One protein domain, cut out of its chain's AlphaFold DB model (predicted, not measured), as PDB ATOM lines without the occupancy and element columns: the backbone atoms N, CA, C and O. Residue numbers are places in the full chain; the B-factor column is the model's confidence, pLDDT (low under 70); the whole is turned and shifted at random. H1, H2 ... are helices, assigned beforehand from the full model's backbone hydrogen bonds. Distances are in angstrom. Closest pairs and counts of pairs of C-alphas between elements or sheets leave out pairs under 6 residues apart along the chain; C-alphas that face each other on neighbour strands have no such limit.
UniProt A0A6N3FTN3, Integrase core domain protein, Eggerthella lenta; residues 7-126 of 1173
ATOM      1  N   ARG A   7      25.844 -27.228  45.110       86.75
ATOM      2  CA  ARG A   7      26.942 -28.090  44.648       86.75
ATOM      3  C   ARG A   7      27.874 -27.353  43.683       86.75
ATOM      4  O   ARG A   7      29.088 -27.396  43.854       86.75
ATOM      5  N   GLU A   8      27.296 -26.610  42.744       80.62
ATOM      6  CA  GLU A   8      28.022 -25.808  41.754       80.62
ATOM      7  C   GLU A   8      28.766 -24.633  42.415       80.62
ATOM      8  O   GLU A   8      29.888 -24.315  42.036       80.62
ATOM      9  N   ILE A   9      28.205 -24.035  43.476       83.50
ATOM     10  CA  ILE A   9      28.905 -23.011  44.275       83.50
ATOM     11  C   ILE A   9      30.195 -23.583  44.896       83.50
ATOM     12  O   ILE A   9      31.230 -22.914  44.871       83.50
ATOM     13  N   ILE A  10      30.148 -24.809  45.438       86.56
ATOM     14  CA  ILE A  10      31.313 -25.480  46.044       86.56
ATOM     15  C   ILE A  10      32.342 -25.858  44.967       86.56
ATOM     16  O   ILE A  10      33.534 -25.596  45.144       86.56
ATOM     17  N   GLU A  11      31.890 -26.401  43.832       84.81
ATOM     18  CA  GLU A  11      32.734 -26.729  42.674       84.81
ATOM     19  C   GLU A  11      33.471 -25.492  42.148       84.81
ATOM     20  O   GLU A  11      34.705 -25.457  42.125       84.81
ATOM     21  N   LEU A  12      32.734 -24.435  41.798       75.62
ATOM     22  CA  LEU A  12      33.300 -23.215  41.227       75.62
ATOM     23  C   LEU A  12      34.237 -22.507  42.209       75.62
ATOM     24  O   LEU A  12      35.218 -21.880  41.799       75.62
ATOM     25  N   ARG A  13      33.992 -22.623  43.518       84.31
ATOM     26  CA  ARG A  13      34.928 -22.094  44.509       84.31
ATOM     27  C   ARG A  13      36.214 -22.917  44.587       84.31
ATOM     28  O   ARG A  13      37.280 -22.317  44.734       84.31
ATOM     29  N   SER A  14      36.131 -24.243  44.465       76.69
ATOM     30  CA  SER A  14      37.293 -25.142  44.521       76.69
ATOM     31  C   SER A  14      38.296 -24.907  43.384       76.69
ATOM     32  O   SER A  14      39.498 -25.038  43.595       76.69
ATOM     33  N   VAL A  15      37.826 -24.440  42.220       74.06
ATOM     34  CA  VAL A  15      38.672 -24.066  41.068       74.06
ATOM     35  C   VAL A  15      39.246 -22.641  41.160       74.06
ATOM     36  O   VAL A  15      39.815 -22.127  40.199       74.06
ATOM     37  N   GLY A  16      39.110 -21.974  42.313       73.62
ATOM     38  CA  GLY A  16      39.785 -20.705  42.608       73.62
ATOM     39  C   GLY A  16      39.045 -19.432  42.177       73.62
ATOM     40  O   GLY A  16      39.601 -18.342  42.311       73.62
ATOM     41  N   LEU A  17      37.792 -19.518  41.714       71.12
ATOM     42  CA  LEU A  17      37.006 -18.338  41.324       71.12
ATOM     43  C   LEU A  17      36.674 -17.438  42.530       71.12
ATOM     44  O   LEU A  17      36.467 -17.918  43.650       71.12
ATOM     45  N   SER A  18      36.605 -16.120  42.291       78.75
ATOM     46  CA  SER A  18      36.214 -15.136  43.310       78.75
ATOM     47  C   SER A  18      34.722 -15.236  43.640       78.75
ATOM     48  O   SER A  18      33.919 -15.653  42.802       78.75
ATOM     49  N   PHE A  19      34.326 -14.819  44.845       77.56
ATOM     50  CA  PHE A  19      32.928 -14.899  45.277       77.56
ATOM     51  C   PHE A  19      31.984 -14.067  44.398       77.56
ATOM     52  O   PHE A  19      30.841 -14.474  44.216       77.56
ATOM     53  N   GLU A  20      32.443 -12.959  43.803       70.62
ATOM     54  CA  GLU A  20      31.649 -12.178  42.845       70.62
ATOM     55  C   GLU A  20      31.401 -12.945  41.541       70.62
ATOM     56  O   GLU A  20      30.292 -12.912  41.008       70.62
ATOM     57  N   LYS A  21      32.410 -13.671  41.041       55.22
ATOM     58  CA  LYS A  21      32.281 -14.509  39.841       55.22
ATOM     59  C   LYS A  21      31.394 -15.724  40.090       55.22
ATOM     60  O   LYS A  21      30.528 -16.005  39.269       55.22
ATOM     61  N   VAL A  22      31.558 -16.397  41.229       71.06
ATOM     62  CA  VAL A  22      30.687 -17.519  41.624       71.06
ATOM     63  C   VAL A  22      29.243 -17.041  41.792       71.06
ATOM     64  O   VAL A  22      28.323 -17.670  41.285       71.06
ATOM     65  N   ALA A  23      29.029 -15.888  42.428       67.19
ATOM     66  CA  ALA A  23      27.709 -15.283  42.584       67.19
ATOM     67  C   ALA A  23      27.030 -14.961  41.249       67.19
ATOM     68  O   ALA A  23      25.852 -15.265  41.071       67.19
ATOM     69  N   PHE A  24      27.784 -14.397  40.304       60.41
ATOM     70  CA  PHE A  24      27.296 -14.123  38.957       60.41
ATOM     71  C   PHE A  24      26.900 -15.406  38.210       60.41
ATOM     72  O   PHE A  24      25.814 -15.460  37.639       60.41
ATOM     73  N   LEU A  25      27.748 -16.439  38.247       53.25
ATOM     74  CA  LEU A  25      27.515 -17.707  37.544       53.25
ATOM     75  C   LEU A  25      26.361 -18.515  38.151       53.25
ATOM     76  O   LEU A  25      25.528 -19.035  37.419       53.25
ATOM     77  N   CYS A  26      26.269 -18.559  39.481       68.25
ATOM     78  CA  CYS A  26      25.244 -19.318  40.201       68.25
ATOM     79  C   CYS A  26      23.960 -18.519  40.484       68.25
ATOM     80  O   CYS A  26      23.077 -19.011  41.186       68.25
ATOM     81  N   GLY A  27      23.856 -17.273  40.005       61.53
ATOM     82  CA  GLY A  27      22.667 -16.432  40.183       61.53
ATOM     83  C   GLY A  27      22.341 -16.092  41.644       61.53
ATOM     84  O   GLY A  27      21.170 -16.005  42.011       61.53
ATOM     85  N   CYS A  28      23.357 -15.906  42.493       72.69
ATOM     86  CA  CYS A  28      23.195 -15.558  43.909       72.69
ATOM     87  C   CYS A  28      24.000 -14.302  44.286       72.69
ATOM     88  O   CYS A  28      24.648 -13.698  43.438       72.69
ATOM     89  N   SER A  29      23.943 -13.847  45.543       73.44
ATOM     90  CA  SER A  29      24.788 -12.729  45.995       73.44
ATOM     91  C   SER A  29      26.186 -13.214  46.391       73.44
ATOM     92  O   SER A  29      26.335 -14.317  46.914       73.44
ATOM     93  N   ALA A  30      27.214 -12.373  46.215       74.19
ATOM     94  CA  ALA A  30      28.590 -12.683  46.638       74.19
ATOM     95  C   ALA A  30      28.660 -13.059  48.128       74.19
ATOM     96  O   ALA A  30      29.364 -13.990  48.513       74.19
ATOM     97  N   THR A  31      27.839 -12.409  48.956       79.56
ATOM     98  CA  THR A  31      27.684 -12.725  50.379       79.56
ATOM     99  C   THR A  31      27.092 -14.120  50.607       79.56
ATOM    100  O   THR A  31      27.540 -14.828  51.506       79.56
ATOM    101  N   LYS A  32      26.113 -14.544  49.792       79.88
ATOM    102  CA  LYS A  32      25.501 -15.881  49.863       79.88
ATOM    103  C   LYS A  32      26.482 -16.962  49.398       79.88
ATOM    104  O   LYS A  32      26.674 -17.932  50.122       79.88
ATOM    105  N   ALA A  33      27.168 -16.758  48.270       82.75
ATOM    106  CA  ALA A  33      28.214 -17.662  47.781       82.75
ATOM    107  C   ALA A  33      29.354 -17.828  48.803       82.75
ATOM    108  O   ALA A  33      29.809 -18.943  49.062       82.75
ATOM    109  N   SER A  34      29.767 -16.722  49.432       86.25
ATOM    110  CA  SER A  34      30.762 -16.712  50.509       86.25
ATOM    111  C   SER A  34      30.292 -17.488  51.742       86.25
ATOM    112  O   SER A  34      31.030 -18.329  52.256       86.25
ATOM    113  N   ALA A  35      29.050 -17.272  52.187       81.94
ATOM    114  CA  ALA A  35      28.481 -17.968  53.338       81.94
ATOM    115  C   ALA A  35      28.366 -19.485  53.113       81.94
ATOM    116  O   ALA A  35      28.776 -20.248  53.987       81.94
ATOM    117  N   VAL A  36      27.876 -19.906  51.941       85.94
ATOM    118  CA  VAL A  36      27.757 -21.321  51.549       85.94
ATOM    119  C   VAL A  36      29.131 -21.981  51.472       85.94
ATOM    120  O   VAL A  36      29.339 -23.026  52.077       85.94
ATOM    121  N   SER A  37      30.091 -21.347  50.791       85.88
ATOM    122  CA  SER A  37      31.444 -21.900  50.635       85.88
ATOM    123  C   SER A  37      32.164 -22.041  51.976       85.88
ATOM    124  O   SER A  37      32.828 -23.042  52.225       85.88
ATOM    125  N   ARG A  38      32.019 -21.049  52.868       85.31
ATOM    126  CA  ARG A  38      32.588 -21.104  54.220       85.31
ATOM    127  C   ARG A  38      31.947 -22.220  55.039       85.31
ATOM    128  O   ARG A  38      32.660 -22.972  55.690       85.31
ATOM    129  N   ARG A  39      30.619 -22.352  54.980       85.56
ATOM    130  CA  ARG A  39      29.904 -23.390  55.725       85.56
ATOM    131  C   ARG A  39      30.231 -24.795  55.221       85.56
ATOM    132  O   ARG A  39      30.383 -25.701  56.031       85.56
ATOM    133  N   ALA A  40      30.381 -24.966  53.910       86.94
ATOM    134  CA  ALA A  40      30.841 -26.216  53.316       86.94
ATOM    135  C   ALA A  40      32.255 -26.577  53.808       86.94
ATOM    136  O   ALA A  40      32.467 -27.694  54.270       86.94
ATOM    137  N   ALA A  41      33.182 -25.612  53.832       81.88
ATOM    138  CA  ALA A  41      34.529 -25.815  54.369       81.88
ATOM    139  C   ALA A  41      34.536 -26.177  55.869       81.88
ATOM    140  O   ALA A  41      35.261 -27.082  56.270       81.88
ATOM    141  N   GLU A  42      33.701 -25.529  56.691       85.25
ATOM    142  CA  GLU A  42      33.532 -25.862  58.121       85.25
ATOM    143  C   GLU A  42      33.033 -27.298  58.346       85.25
ATOM    144  O   GLU A  42      33.367 -27.917  59.352       85.25
ATOM    145  N   LEU A  43      32.227 -27.821  57.420       83.62
ATOM    146  CA  LEU A  43      31.682 -29.178  57.460       83.62
ATOM    147  C   LEU A  43      32.597 -30.214  56.787       83.62
ATOM    148  O   LEU A  43      32.219 -31.378  56.687       83.62
ATOM    149  N   GLY A  44      33.774 -29.807  56.298       80.56
ATOM    150  CA  GLY A  44      34.684 -30.678  55.548       80.56
ATOM    151  C   GLY A  44      34.167 -31.080  54.161       80.56
ATOM    152  O   GLY A  44      34.692 -32.009  53.555       80.56
ATOM    153  N   LEU A  45      33.147 -30.391  53.641       82.06
ATOM    154  CA  LEU A  45      32.546 -30.644  52.332       82.06
ATOM    155  C   LEU A  45      33.301 -29.845  51.257       82.06
ATOM    156  O   LEU A  45      32.980 -28.689  50.976       82.06
ATOM    157  N   GLY A  46      34.344 -30.459  50.693       75.94
ATOM    158  CA  GLY A  46      35.105 -29.945  49.549       75.94
ATOM    159  C   GLY A  46      34.624 -30.515  48.212       75.94
ATOM    160  O   GLY A  46      33.769 -31.395  48.177       75.94
ATOM    161  N   TRP A  47      35.175 -30.018  47.101       78.06
ATOM    162  CA  TRP A  47      34.967 -30.640  45.791       78.06
ATOM    163  C   TRP A  47      35.949 -31.811  45.588       78.06
ATOM    164  O   TRP A  47      37.139 -31.627  45.862       78.06
ATOM    165  N   PRO A  48      35.503 -32.976  45.079       72.00
ATOM    166  CA  PRO A  48      34.123 -33.306  44.718       72.00
ATOM    167  C   PRO A  48      33.228 -33.522  45.944       72.00
ATOM    168  O   PRO A  48      33.614 -34.198  46.895       72.00
ATOM    169  N   VAL A  49      32.014 -32.961  45.905       79.75
ATOM    170  CA  VAL A  49      31.012 -33.207  46.956       79.75
ATOM    171  C   VAL A  49      30.579 -34.677  46.867       79.75
ATOM    172  O   VAL A  49      30.274 -35.112  45.751       79.75
ATOM    173  N   PRO A  50      30.508 -35.424  47.989       80.56
ATOM    174  CA  PRO A  50      30.116 -36.833  47.986       80.56
ATOM    175  C   PRO A  50      28.821 -37.074  47.202       80.56
ATOM    176  O   PRO A  50      27.885 -36.266  47.242       80.56
ATOM    177  N   VAL A  51      28.787 -38.165  46.441       69.75
ATOM    178  CA  VAL A  51      27.686 -38.470  45.510       69.75
ATOM    179  C   VAL A  51      26.451 -38.958  46.273       69.75
ATOM    180  O   VAL A  51      25.329 -38.797  45.806       69.75
ATOM    181  N   GLU A  52      26.653 -39.492  47.478       71.25
ATOM    182  CA  GLU A  52      25.609 -39.986  48.377       71.25
ATOM    183  C   GLU A  52      24.793 -38.851  49.010       71.25
ATOM    184  O   GLU A  52      23.670 -39.072  49.449       71.25
ATOM    185  N   LEU A  53      25.341 -37.631  49.050       76.19
ATOM    186  CA  LEU A  53      24.637 -36.444  49.522       76.19
ATOM    187  C   LEU A  53      23.729 -35.923  48.413       76.19
ATOM    188  O   LEU A  53      24.226 -35.415  47.409       76.19
ATOM    189  N   SER A  54      22.409 -35.991  48.590       74.06
ATOM    190  CA  SER A  54      21.479 -35.348  47.655       74.06
ATOM    191  C   SER A  54      21.572 -33.819  47.742       74.06
ATOM    192  O   SER A  54      21.967 -33.258  48.766       74.06
ATOM    193  N   ASP A  55      21.179 -33.106  46.684       71.06
ATOM    194  CA  ASP A  55      21.251 -31.636  46.672       71.06
ATOM    195  C   ASP A  55      20.348 -30.986  47.737       71.06
ATOM    196  O   ASP A  55      20.701 -29.949  48.301       71.06
ATOM    197  N   ASP A  56      19.223 -31.621  48.083       62.22
ATOM    198  CA  ASP A  56      18.332 -31.159  49.155       62.22
ATOM    199  C   ASP A  56      18.916 -31.411  50.563       62.22
ATOM    200  O   ASP A  56      18.598 -30.684  51.510       62.22
ATOM    201  N   GLU A  57      19.751 -32.438  50.746       72.12
ATOM    202  CA  GLU A  57      20.498 -32.666  51.993       72.12
ATOM    203  C   GLU A  57      21.693 -31.719  52.096       72.12
ATOM    204  O   GLU A  57      21.903 -31.101  53.142       72.12
ATOM    205  N   LEU A  58      22.408 -31.518  50.988       79.62
ATOM    206  CA  LEU A  58      23.496 -30.554  50.885       79.62
ATOM    207  C   LEU A  58      23.006 -29.142  51.225       79.62
ATOM    208  O   LEU A  58      23.601 -28.481  52.075       79.62
ATOM    209  N   ALA A  59      21.883 -28.708  50.642       74.81
ATOM    210  CA  ALA A  59      21.257 -27.418  50.927       74.81
ATOM    211  C   ALA A  59      20.921 -27.247  52.420       74.81
ATOM    212  O   ALA A  59      21.175 -26.191  53.003       74.81
ATOM    213  N   ARG A  60      20.399 -28.300  53.069       73.06
ATOM    214  CA  ARG A  60      20.079 -28.293  54.508       73.06
ATOM    215  C   ARG A  60      21.317 -28.163  55.395       73.06
ATOM    216  O   ARG A  60      21.236 -27.534  56.449       73.06
ATOM    217  N   LEU A  61      22.448 -28.722  54.974       76.94
ATOM    218  CA  LEU A  61      23.705 -28.678  55.723       76.94
ATOM    219  C   LEU A  61      24.432 -27.337  55.576       76.94
ATOM    220  O   LEU A  61      24.892 -26.765  56.571       76.94
ATOM    221  N   VAL A  62      24.523 -26.817  54.347       80.75
ATOM    222  CA  VAL A  62      25.315 -25.612  54.049       80.75
ATOM    223  C   VAL A  62      24.535 -24.308  54.227       80.75
ATOM    224  O   VAL A  62      25.145 -23.246  54.343       80.75
ATOM    225  N   ASP A  63      23.201 -24.372  54.290       74.12
ATOM    226  CA  ASP A  63      22.336 -23.193  54.396       74.12
ATOM    227  C   ASP A  63      21.026 -23.441  55.189       74.12
ATOM    228  O   ASP A  63      19.912 -23.249  54.689       74.12
ATOM    229  N   PRO A  64      21.119 -23.831  56.476       60.38
ATOM    230  CA  PRO A  64      19.974 -24.263  57.288       60.38
ATOM    231  C   PRO A  64      18.924 -23.171  57.577       60.38
ATOM    232  O   PRO A  64      17.827 -23.481  58.042       60.38
ATOM    233  N   ARG A  65      19.223 -21.887  57.327       56.72
ATOM    234  CA  ARG A  65      18.324 -20.758  57.644       56.72
ATOM    235  C   ARG A  65      17.224 -20.530  56.596       56.72
ATOM    236  O   ARG A  65      16.201 -19.947  56.953       56.72
ATOM    237  N   ASP A  66      17.410 -20.987  55.354       54.91
ATOM    238  CA  ASP A  66      16.406 -20.866  54.277       54.91
ATOM    239  C   ASP A  66      15.388 -22.024  54.284       54.91
ATOM    240  O   ASP A  66      14.228 -21.840  53.920       54.91
ATOM    241  N   ALA A  67      15.775 -23.210  54.768       48.53
ATOM    242  CA  ALA A  67      14.917 -24.400  54.761       48.53
ATOM    243  C   ALA A  67      13.731 -24.338  55.751       48.53
ATOM    244  O   ALA A  67      12.763 -25.081  55.595       48.53
ATOM    245  N   ALA A  68      13.782 -23.462  56.762       49.81
ATOM    246  CA  ALA A  68      12.854 -23.474  57.899       49.81
ATOM    247  C   ALA A  68      11.816 -22.329  57.936       49.81
ATOM    248  O   ALA A  68      11.066 -22.243  58.905       49.81
ATOM    249  N   ARG A  69      11.758 -21.420  56.945       52.97
ATOM    250  CA  ARG A  69      11.077 -20.116  57.136       52.97
ATOM    251  C   ARG A  69       9.691 -19.892  56.520       52.97
ATOM    252  O   ARG A  69       9.072 -18.921  56.936       52.97
ATOM    253  N   CYS A  70       9.151 -20.724  55.626       57.22
ATOM    254  CA  CYS A  70       7.818 -20.458  55.045       57.22
ATOM    255  C   CYS A  70       7.010 -21.732  54.756       57.22
ATOM    256  O   CYS A  70       7.580 -22.782  54.455       57.22
ATOM    257  N   ASN A  71       5.677 -21.626  54.824       65.44
ATOM    258  CA  ASN A  71       4.760 -22.719  54.489       65.44
ATOM    259  C   ASN A  71       4.879 -23.085  52.989       65.44
ATOM    260  O   ASN A  71       4.727 -22.185  52.159       65.44
ATOM    261  N   PRO A  72       5.189 -24.330  52.586       64.31
ATOM    262  CA  PRO A  72       5.217 -24.706  51.170       64.31
ATOM    263  C   PRO A  72       3.872 -24.420  50.477       64.31
ATOM    264  O   PRO A  72       2.815 -24.517  51.088       64.31
ATOM    265  N   VAL A  73       3.927 -24.011  49.206       69.38
ATOM    266  CA  VAL A  73       2.725 -23.752  48.397       69.38
ATOM    267  C   VAL A  73       2.257 -25.081  47.815       69.38
ATOM    268  O   VAL A  73       2.949 -25.620  46.951       69.38
ATOM    269  N   ASP A  74       1.110 -25.577  48.272       80.00
ATOM    270  CA  ASP A  74       0.436 -26.747  47.703       80.00
ATOM    271  C   ASP A  74      -0.781 -26.304  46.882       80.00
ATOM    272  O   ASP A  74      -1.658 -25.592  47.372       80.00
ATOM    273  N   LEU A  75      -0.806 -26.672  45.600       79.56
ATOM    274  CA  LEU A  75      -1.841 -26.224  44.676       79.56
ATOM    275  C   LEU A  75      -3.187 -26.920  44.926       79.56
ATOM    276  O   LEU A  75      -4.219 -26.274  44.741       79.56
ATOM    277  N   GLU A  76      -3.189 -28.186  45.359       81.12
ATOM    278  CA  GLU A  76      -4.425 -28.932  45.626       81.12
ATOM    279  C   GLU A  76      -5.144 -28.375  46.851       81.12
ATOM    280  O   GLU A  76      -6.341 -28.098  46.777       81.12
ATOM    281  N   ASP A  77      -4.414 -28.099  47.932       82.31
ATOM    282  CA  ASP A  77      -4.998 -27.529  49.150       82.31
ATOM    283  C   ASP A  77      -5.567 -26.124  48.906       82.31
ATOM    284  O   ASP A  77      -6.665 -25.796  49.360       82.31
ATOM    285  N   ILE A  78      -4.849 -25.292  48.141       85.31
ATOM    286  CA  ILE A  78      -5.284 -23.930  47.795       85.31
ATOM    287  C   ILE A  78      -6.553 -23.964  46.933       85.31
ATOM    288  O   ILE A  78      -7.496 -23.218  47.204       85.31
ATOM    289  N   GLN A  79      -6.604 -24.830  45.914       85.50
ATOM    290  CA  GLN A  79      -7.782 -24.985  45.051       85.50
ATOM    291  C   GLN A  79      -8.961 -25.615  45.812       85.50
ATOM    292  O   GLN A  79     -10.102 -25.176  45.657       85.50
ATOM    293  N   GLY A  80      -8.692 -26.581  46.694       84.81
ATOM    294  CA  GLY A  80      -9.682 -27.182  47.586       84.81
ATOM    295  C   GLY A  80     -10.288 -26.159  48.546       84.81
ATOM    296  O   GLY A  80     -11.507 -26.108  48.709       84.81
ATOM    297  N   ARG A  81      -9.465 -25.271  49.116       85.25
ATOM    298  CA  ARG A  81      -9.922 -24.187  49.998       85.25
ATOM    299  C   ARG A  81     -10.706 -23.105  49.258       85.25
ATOM    300  O   ARG A  81     -11.647 -22.560  49.829       85.25
ATOM    301  N   ALA A  82     -10.345 -22.807  48.012       81.31
ATOM    302  CA  ALA A  82     -11.113 -21.911  47.149       81.31
ATOM    303  C   ALA A  82     -12.403 -22.558  46.602       81.31
ATOM    304  O   ALA A  82     -13.256 -21.865  46.053       81.31
ATOM    305  N   GLY A  83     -12.565 -23.879  46.743       79.81
ATOM    306  CA  GLY A  83     -13.749 -24.621  46.298       79.81
ATOM    307  C   GLY A  83     -13.884 -24.739  44.776       79.81
ATOM    308  O   GLY A  83     -14.920 -25.180  44.279       79.81
ATOM    309  N   ARG A  84     -12.854 -24.341  44.022       83.44
ATOM    310  CA  ARG A  84     -12.807 -24.400  42.560       83.44
ATOM    311  C   ARG A  84     -11.366 -24.469  42.073       83.44
ATOM    312  O   ARG A  84     -10.429 -24.078  42.764       83.44
ATOM    313  N   ARG A  85     -11.194 -24.896  40.824       83.12
ATOM    314  CA  ARG A  85      -9.903 -24.794  40.147       83.12
ATOM    315  C   ARG A  85      -9.548 -23.316  39.924       83.12
ATOM    316  O   ARG A  85     -10.400 -22.532  39.503       83.12
ATOM    317  N   LEU A  86      -8.301 -22.971  40.231       82.00
ATOM    318  CA  LEU A  86      -7.737 -21.623  40.110       82.00
ATOM    319  C   LEU A  86      -6.668 -21.580  39.018       82.00
ATOM    320  O   LEU A  86      -5.820 -22.479  38.968       82.00
ATOM    321  N   ASP A  87      -6.684 -20.517  38.214       83.00
ATOM    322  CA  ASP A  87      -5.742 -20.274  37.119       83.00
ATOM    323  C   ASP A  87      -4.716 -19.176  37.470       83.00
ATOM    324  O   ASP A  87      -4.780 -18.537  38.517       83.00
ATOM    325  N   ALA A  88      -3.734 -18.932  36.592       78.62
ATOM    326  CA  ALA A  88      -2.630 -17.996  36.854       78.62
ATOM    327  C   ALA A  88      -3.080 -16.535  37.076       78.62
ATOM    328  O   ALA A  88      -2.335 -15.758  37.677       78.62
ATOM    329  N   ASP A  89      -4.277 -16.180  36.600       80.44
ATOM    330  CA  ASP A  89      -4.891 -14.862  36.777       80.44
ATOM    331  C   ASP A  89      -5.634 -14.731  38.125       80.44
ATOM    332  O   ASP A  89      -5.853 -13.616  38.591       80.44
ATOM    333  N   ASP A  90      -5.925 -15.845  38.813       85.56
ATOM    334  CA  ASP A  90      -6.621 -15.899  40.113       85.56
ATOM    335  C   ASP A  90      -5.660 -15.748  41.320       85.56
ATOM    336  O   ASP A  90      -5.943 -16.187  42.434       85.56
ATOM    337  N   VAL A  91      -4.483 -15.141  41.118       84.25
ATOM    338  CA  VAL A  91      -3.389 -15.068  42.111       84.25
ATOM    339  C   VAL A  91      -3.803 -14.454  43.452       84.25
ATOM    340  O   VAL A  91      -3.285 -14.868  44.487       84.25
ATOM    341  N   GLU A  92      -4.697 -13.463  43.453       83.81
ATOM    342  CA  GLU A  92      -5.147 -12.816  44.694       83.81
ATOM    343  C   GLU A  92      -6.055 -13.733  45.522       83.81
ATOM    344  O   GLU A  92      -5.870 -13.849  46.733       83.81
ATOM    345  N   GLU A  93      -6.970 -14.453  44.867       83.44
ATOM    346  CA  GLU A  93      -7.843 -15.451  45.499       83.44
ATOM    347  C   GLU A  93      -7.026 -16.648  46.003       83.44
ATOM    348  O   GLU A  93      -7.172 -17.075  47.151       83.44
ATOM    349  N   ALA A  94      -6.075 -17.117  45.190       84.38
ATOM    350  CA  ALA A  94      -5.133 -18.161  45.569       84.38
ATOM    351  C   ALA A  94      -4.274 -17.758  46.775       84.38
ATOM    352  O   ALA A  94      -4.009 -18.579  47.653       84.38
ATOM    353  N   TYR A  95      -3.856 -16.491  46.849       87.12
ATOM    354  CA  TYR A  95      -3.073 -15.998  47.976       87.12
ATOM    355  C   TYR A  95      -3.900 -15.916  49.255       87.12
ATOM    356  O   TYR A  95      -3.413 -16.304  50.313       87.12
ATOM    357  N   ALA A  96      -5.157 -15.474  49.170       83.69
ATOM    358  CA  ALA A  96      -6.061 -15.454  50.317       83.69
ATOM    359  C   ALA A  96      -6.310 -16.871  50.866       83.69
ATOM    360  O   ALA A  96      -6.218 -17.089  52.077       83.69
ATOM    361  N   ALA A  97      -6.545 -17.847  49.981       84.62
ATOM    362  CA  ALA A  97      -6.682 -19.254  50.351       84.62
ATOM    363  C   ALA A  97      -5.390 -19.815  50.979       84.62
ATOM    364  O   ALA A  97      -5.442 -20.450  52.030       84.62
ATOM    365  N   TYR A  98      -4.227 -19.514  50.400       85.44
ATOM    366  CA  TYR A  98      -2.920 -19.926  50.916       85.44
ATOM    367  C   TYR A  98      -2.580 -19.323  52.287       85.44
ATOM    368  O   TYR A  98      -2.076 -20.025  53.166       85.44
ATOM    369  N   VAL A  99      -2.873 -18.037  52.506       84.44
ATOM    370  CA  VAL A  99      -2.688 -17.383  53.811       84.44
ATOM    371  C   VAL A  99      -3.580 -18.043  54.862       84.44
ATOM    372  O   VAL A  99      -3.108 -18.323  55.958       84.44
ATOM    373  N   ALA A 100      -4.829 -18.367  54.517       80.81
ATOM    374  CA  ALA A 100      -5.749 -19.056  55.421       80.81
ATOM    375  C   ALA A 100      -5.313 -20.495  55.765       80.81
ATOM    376  O   ALA A 100      -5.644 -20.986  56.840       80.81
ATOM    377  N   LEU A 101      -4.576 -21.161  54.871       80.69
ATOM    378  CA  LEU A 101      -3.984 -22.489  55.090       80.69
ATOM    379  C   LEU A 101      -2.658 -22.435  55.871       80.69
ATOM    380  O   LEU A 101      -2.188 -23.449  56.378       80.69
ATOM    381  N   SER A 102      -2.043 -21.257  55.985       73.81
ATOM    382  CA  SER A 102      -0.736 -21.058  56.621       73.81
ATOM    383  C   SER A 102      -0.883 -20.700  58.103       73.81
ATOM    384  O   SER A 102      -0.546 -19.596  58.522       73.81
ATOM    385  N   VAL A 103      -1.423 -21.642  58.888       67.88
ATOM    386  CA  VAL A 103      -1.737 -21.454  60.319       67.88
ATOM    387  C   VAL A 103      -0.495 -21.611  61.207       67.88
ATOM    388  O   VAL A 103      -0.233 -20.763  62.055       67.88
ATOM    389  N   ASP A 104       0.312 -22.650  60.969       63.56
ATOM    390  CA  ASP A 104       1.447 -23.009  61.843       63.56
ATOM    391  C   ASP A 104       2.792 -22.419  61.390       63.56
ATOM    392  O   ASP A 104       3.799 -22.484  62.099       63.56
ATOM    393  N   ARG A 105       2.843 -21.860  60.175       67.06
ATOM    394  CA  ARG A 105       4.044 -21.270  59.572       67.06
ATOM    395  C   ARG A 105       3.676 -19.991  58.829       67.06
ATOM    396  O   ARG A 105       2.629 -19.959  58.189       67.06
ATOM    397  N   PRO A 106       4.543 -18.965  58.835       68.25
ATOM    398  CA  PRO A 106       4.247 -17.726  58.136       68.25
ATOM    399  C   PRO A 106       4.116 -17.971  56.617       68.25
ATOM    400  O   PRO A 106       4.941 -18.696  56.037       68.25
ATOM    401  N   PRO A 107       3.097 -17.381  55.964       75.06
ATOM    402  CA  PRO A 107       2.929 -17.477  54.520       75.06
ATOM    403  C   PRO A 107       4.056 -16.733  53.788       75.06
ATOM    404  O   PRO A 107       4.624 -15.764  54.303       75.06
ATOM    405  N   TYR A 108       4.371 -17.156  52.560       74.56
ATOM    406  CA  TYR A 108       5.198 -16.362  51.646       74.56
ATOM    407  C   TYR A 108       4.633 -14.950  51.474       74.56
ATOM    408  O   TYR A 108       3.423 -14.763  51.438       74.56
ATOM    409  N   VAL A 109       5.508 -13.964  51.270       75.44
ATOM    410  CA  VAL A 109       5.079 -12.634  50.820       75.44
ATOM    411  C   VAL A 109       4.453 -12.718  49.426       75.44
ATOM    412  O   VAL A 109       4.884 -13.513  48.588       75.44
ATOM    413  N   PHE A 110       3.461 -11.864  49.159       73.50
ATOM    414  CA  PHE A 110       2.616 -11.927  47.959       73.50
ATOM    415  C   PHE A 110       3.392 -12.042  46.640       73.50
ATOM    416  O   PHE A 110       3.038 -12.849  45.787       73.50
ATOM    417  N   ALA A 111       4.485 -11.288  46.479       64.62
ATOM    418  CA  ALA A 111       5.316 -11.347  45.275       64.62
ATOM    419  C   ALA A 111       5.944 -12.738  45.061       64.62
ATOM    420  O   ALA A 111       5.879 -13.287  43.962       64.62
ATOM    421  N   THR A 112       6.482 -13.338  46.125       68.88
ATOM    422  CA  THR A 112       7.090 -14.676  46.097       68.88
ATOM    423  C   THR A 112       6.040 -15.769  45.914       68.88
ATOM    424  O   THR A 112       6.265 -16.718  45.161       68.88
ATOM    425  N   PHE A 113       4.875 -15.632  46.554       82.81
ATOM    426  CA  PHE A 113       3.750 -16.539  46.336       82.81
ATOM    427  C   PHE A 113       3.278 -16.499  44.881       82.81
ATOM    428  O   PHE A 113       3.162 -17.546  44.254       82.81
ATOM    429  N   ARG A 114       3.064 -15.299  44.327       80.25
ATOM    430  CA  ARG A 114       2.613 -15.096  42.946       80.25
ATOM    431  C   ARG A 114       3.522 -15.805  41.949       80.25
ATOM    432  O   ARG A 114       3.029 -16.501  41.067       80.25
ATOM    433  N   GLU A 115       4.835 -15.652  42.087       73.44
ATOM    434  CA  GLU A 115       5.794 -16.324  41.208       73.44
ATOM    435  C   GLU A 115       5.677 -17.850  41.288       73.44
ATOM    436  O   GLU A 115       5.607 -18.515  40.252       73.44
ATOM    437  N   ARG A 116       5.594 -18.407  42.502       75.38
ATOM    438  CA  ARG A 116       5.505 -19.858  42.714       75.38
ATOM    439  C   ARG A 116       4.163 -20.444  42.282       75.38
ATOM    440  O   ARG A 116       4.144 -21.459  41.596       75.38
ATOM    441  N   PHE A 117       3.054 -19.789  42.611       80.88
ATOM    442  CA  PHE A 117       1.711 -20.208  42.217       80.88
ATOM    443  C   PHE A 117       1.552 -20.214  40.691       80.88
ATOM    444  O   PHE A 117       1.117 -21.210  40.117       80.88
ATOM    445  N   VAL A 118       2.012 -19.161  40.003       77.25
ATOM    446  CA  VAL A 118       1.987 -19.108  38.531       77.25
ATOM    447  C   VAL A 118       2.839 -20.224  37.917       77.25
ATOM    448  O   VAL A 118       2.470 -20.769  36.877       77.25
ATOM    449  N   GLN A 119       3.970 -20.588  38.530       70.06
ATOM    450  CA  GLN A 119       4.776 -21.726  38.076       70.06
ATOM    451  C   GLN A 119       4.064 -23.068  38.282       70.06
ATOM    452  O   GLN A 119       4.080 -23.886  37.364       70.06
ATOM    453  N   LEU A 120       3.412 -23.279  39.428       74.62
ATOM    454  CA  LEU A 120       2.681 -24.511  39.743       74.62
ATOM    455  C   LEU A 120       1.453 -24.698  38.845       74.62
ATOM    456  O   LEU A 120       1.289 -25.768  38.267       74.62
ATOM    457  N   VAL A 121       0.655 -23.650  38.620       76.94
ATOM    458  CA  VAL A 121      -0.477 -23.689  37.677       76.94
ATOM    459  C   VAL A 121       0.009 -23.957  36.247       76.94
ATOM    460  O   VAL A 121      -0.567 -24.772  35.528       76.94
ATOM    461  N   LYS A 122       1.128 -23.345  35.829       67.06
ATOM    462  CA  LYS A 122       1.751 -23.635  34.523       67.06
ATOM    463  C   LYS A 122       2.304 -25.056  34.430       67.06
ATOM    464  O   LYS A 122       2.321 -25.609  33.334       67.06
ATOM    465  N   ALA A 123       2.787 -25.629  35.530       60.38
ATOM    466  CA  ALA A 123       3.245 -27.012  35.584       60.38
ATOM    467  C   ALA A 123       2.061 -27.990  35.511       60.38
ATOM    468  O   ALA A 123       2.114 -28.911  34.707       60.38
ATOM    469  N   GLN A 124       0.962 -27.727  36.228       64.50
ATOM    470  CA  GLN A 124      -0.291 -28.494  36.150       64.50
ATOM    471  C   GLN A 124      -0.936 -28.419  34.749       64.50
ATOM    472  O   GLN A 124      -1.594 -29.360  34.314       64.50
ATOM    473  N   ALA A 125      -0.731 -27.312  34.020       55.19
ATOM    474  CA  ALA A 125      -1.174 -27.138  32.633       55.19
ATOM    475  C   ALA A 125      -0.244 -27.791  31.588       55.19
ATOM    476  O   ALA A 125      -0.633 -27.958  30.430       55.19
ATOM    477  N   ARG A 126       0.990 -28.155  31.961       47.78
ATOM    478  CA  ARG A 126       1.925 -28.887  31.096       47.78
ATOM    479  C   ARG A 126       1.684 -30.383  31.279       47.78
ATOM    480  O   ARG A 126       2.250 -31.002  32.171       47.78
TER     481      ARG A 126
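Overview. This is residues 7 to 126 of the 1173 residues of the protein "Integrase core domain protein" of Eggerthella lenta (UniProt A0A6N3FTN3). The model is a dumbbell of two small helical lobes joined by a single stretch of chain: H1 to H4 make the first lobe, H5 to H7 the second, and residues 63 to 74, a long link with no named element, run from one to the other. In the first lobe H3 crosses H1, H2 and H4; in the second H5 and H7 each cross H6, and no helix of one lobe touches a helix of the other. The printed part has 120 residues with seven named helices, H1 to H7 in chain order, and no named strand; the class is all helix. The whole is loose, with a radius of gyration of the C-alphas of 18.2 A, and only just elongated, spanning 53 by 27 by 25 A.

Arrangement. H1, residues 7 to 14, and H2, residues 19 to 25, are a helical hairpin; they touch at a steep tilt of 45 degrees, opposite ways, with closest C-alphas Leu 12 and Val 22 at 6.3 A. H3, residues 30 to 42, is the hub, touching three helices. It is about perpendicular to H1 at 84 degrees, with closest C-alphas Ile 10 and Ser 37 at 5.8 A. With residues 30 to 34 alone it touches H2, only just about perpendicular at 71 degrees, with closest C-alphas Ala 23 and Ala 30 at 4.9 A. With residues 36 to 40 alone it touches H4, residues 55 to 62, about perpendicular at 85 degrees, with closest C-alphas Arg 39 and Val 62 at 5.4 A. H1 and H4 are close but not clearly touching. H5, residues 75 to 82, is apart from H4. H5 touches H6, residues 91 to 101, at 90 degrees, about perpendicular, with closest C-alphas Ile 78 and Ala 97 at 5.5 A. H7, residues 110 to 124, touches H6, about perpendicular at 79 degrees, with closest C-alphas Val 91 and Arg 114 at 6.1 A. With residues 117 to 121 alone H7 only just touches H5, with 3 pairs of C-alphas within 8 A, the closest Leu 75 and Leu 120 at 6.9 A. Helix packing is mostly crossed: of seven touching pairs, 0 are at a shallow tilt. In H1 to H7 every O i to N i+4 pair is within hydrogen-bond range.

Along the chain. H1 begins at C-alpha 7, (26.942, -28.090, 44.648), and measures 10.8 A; H2 measures 9.8 A. H3 measures 18.2 A, H4 10.4 A, H5 10.5 A and H6 15.0 A. H7, the longest at 20.6 A, ends at C-alpha 124, (-0.291, -28.494, 36.150).

Size, cuts and confidence. The C-alphas farthest apart, those of Gly 16 and Gly 83, are 53.8 A apart. The printed part has no cut. The links H3 to H4 and H4 to H5 are long, 12 residues each. Mean pLDDT of the printed part is 75.2; 29 residues are under 70, among them 23 to 27, 64 to 73 and 122 to 126.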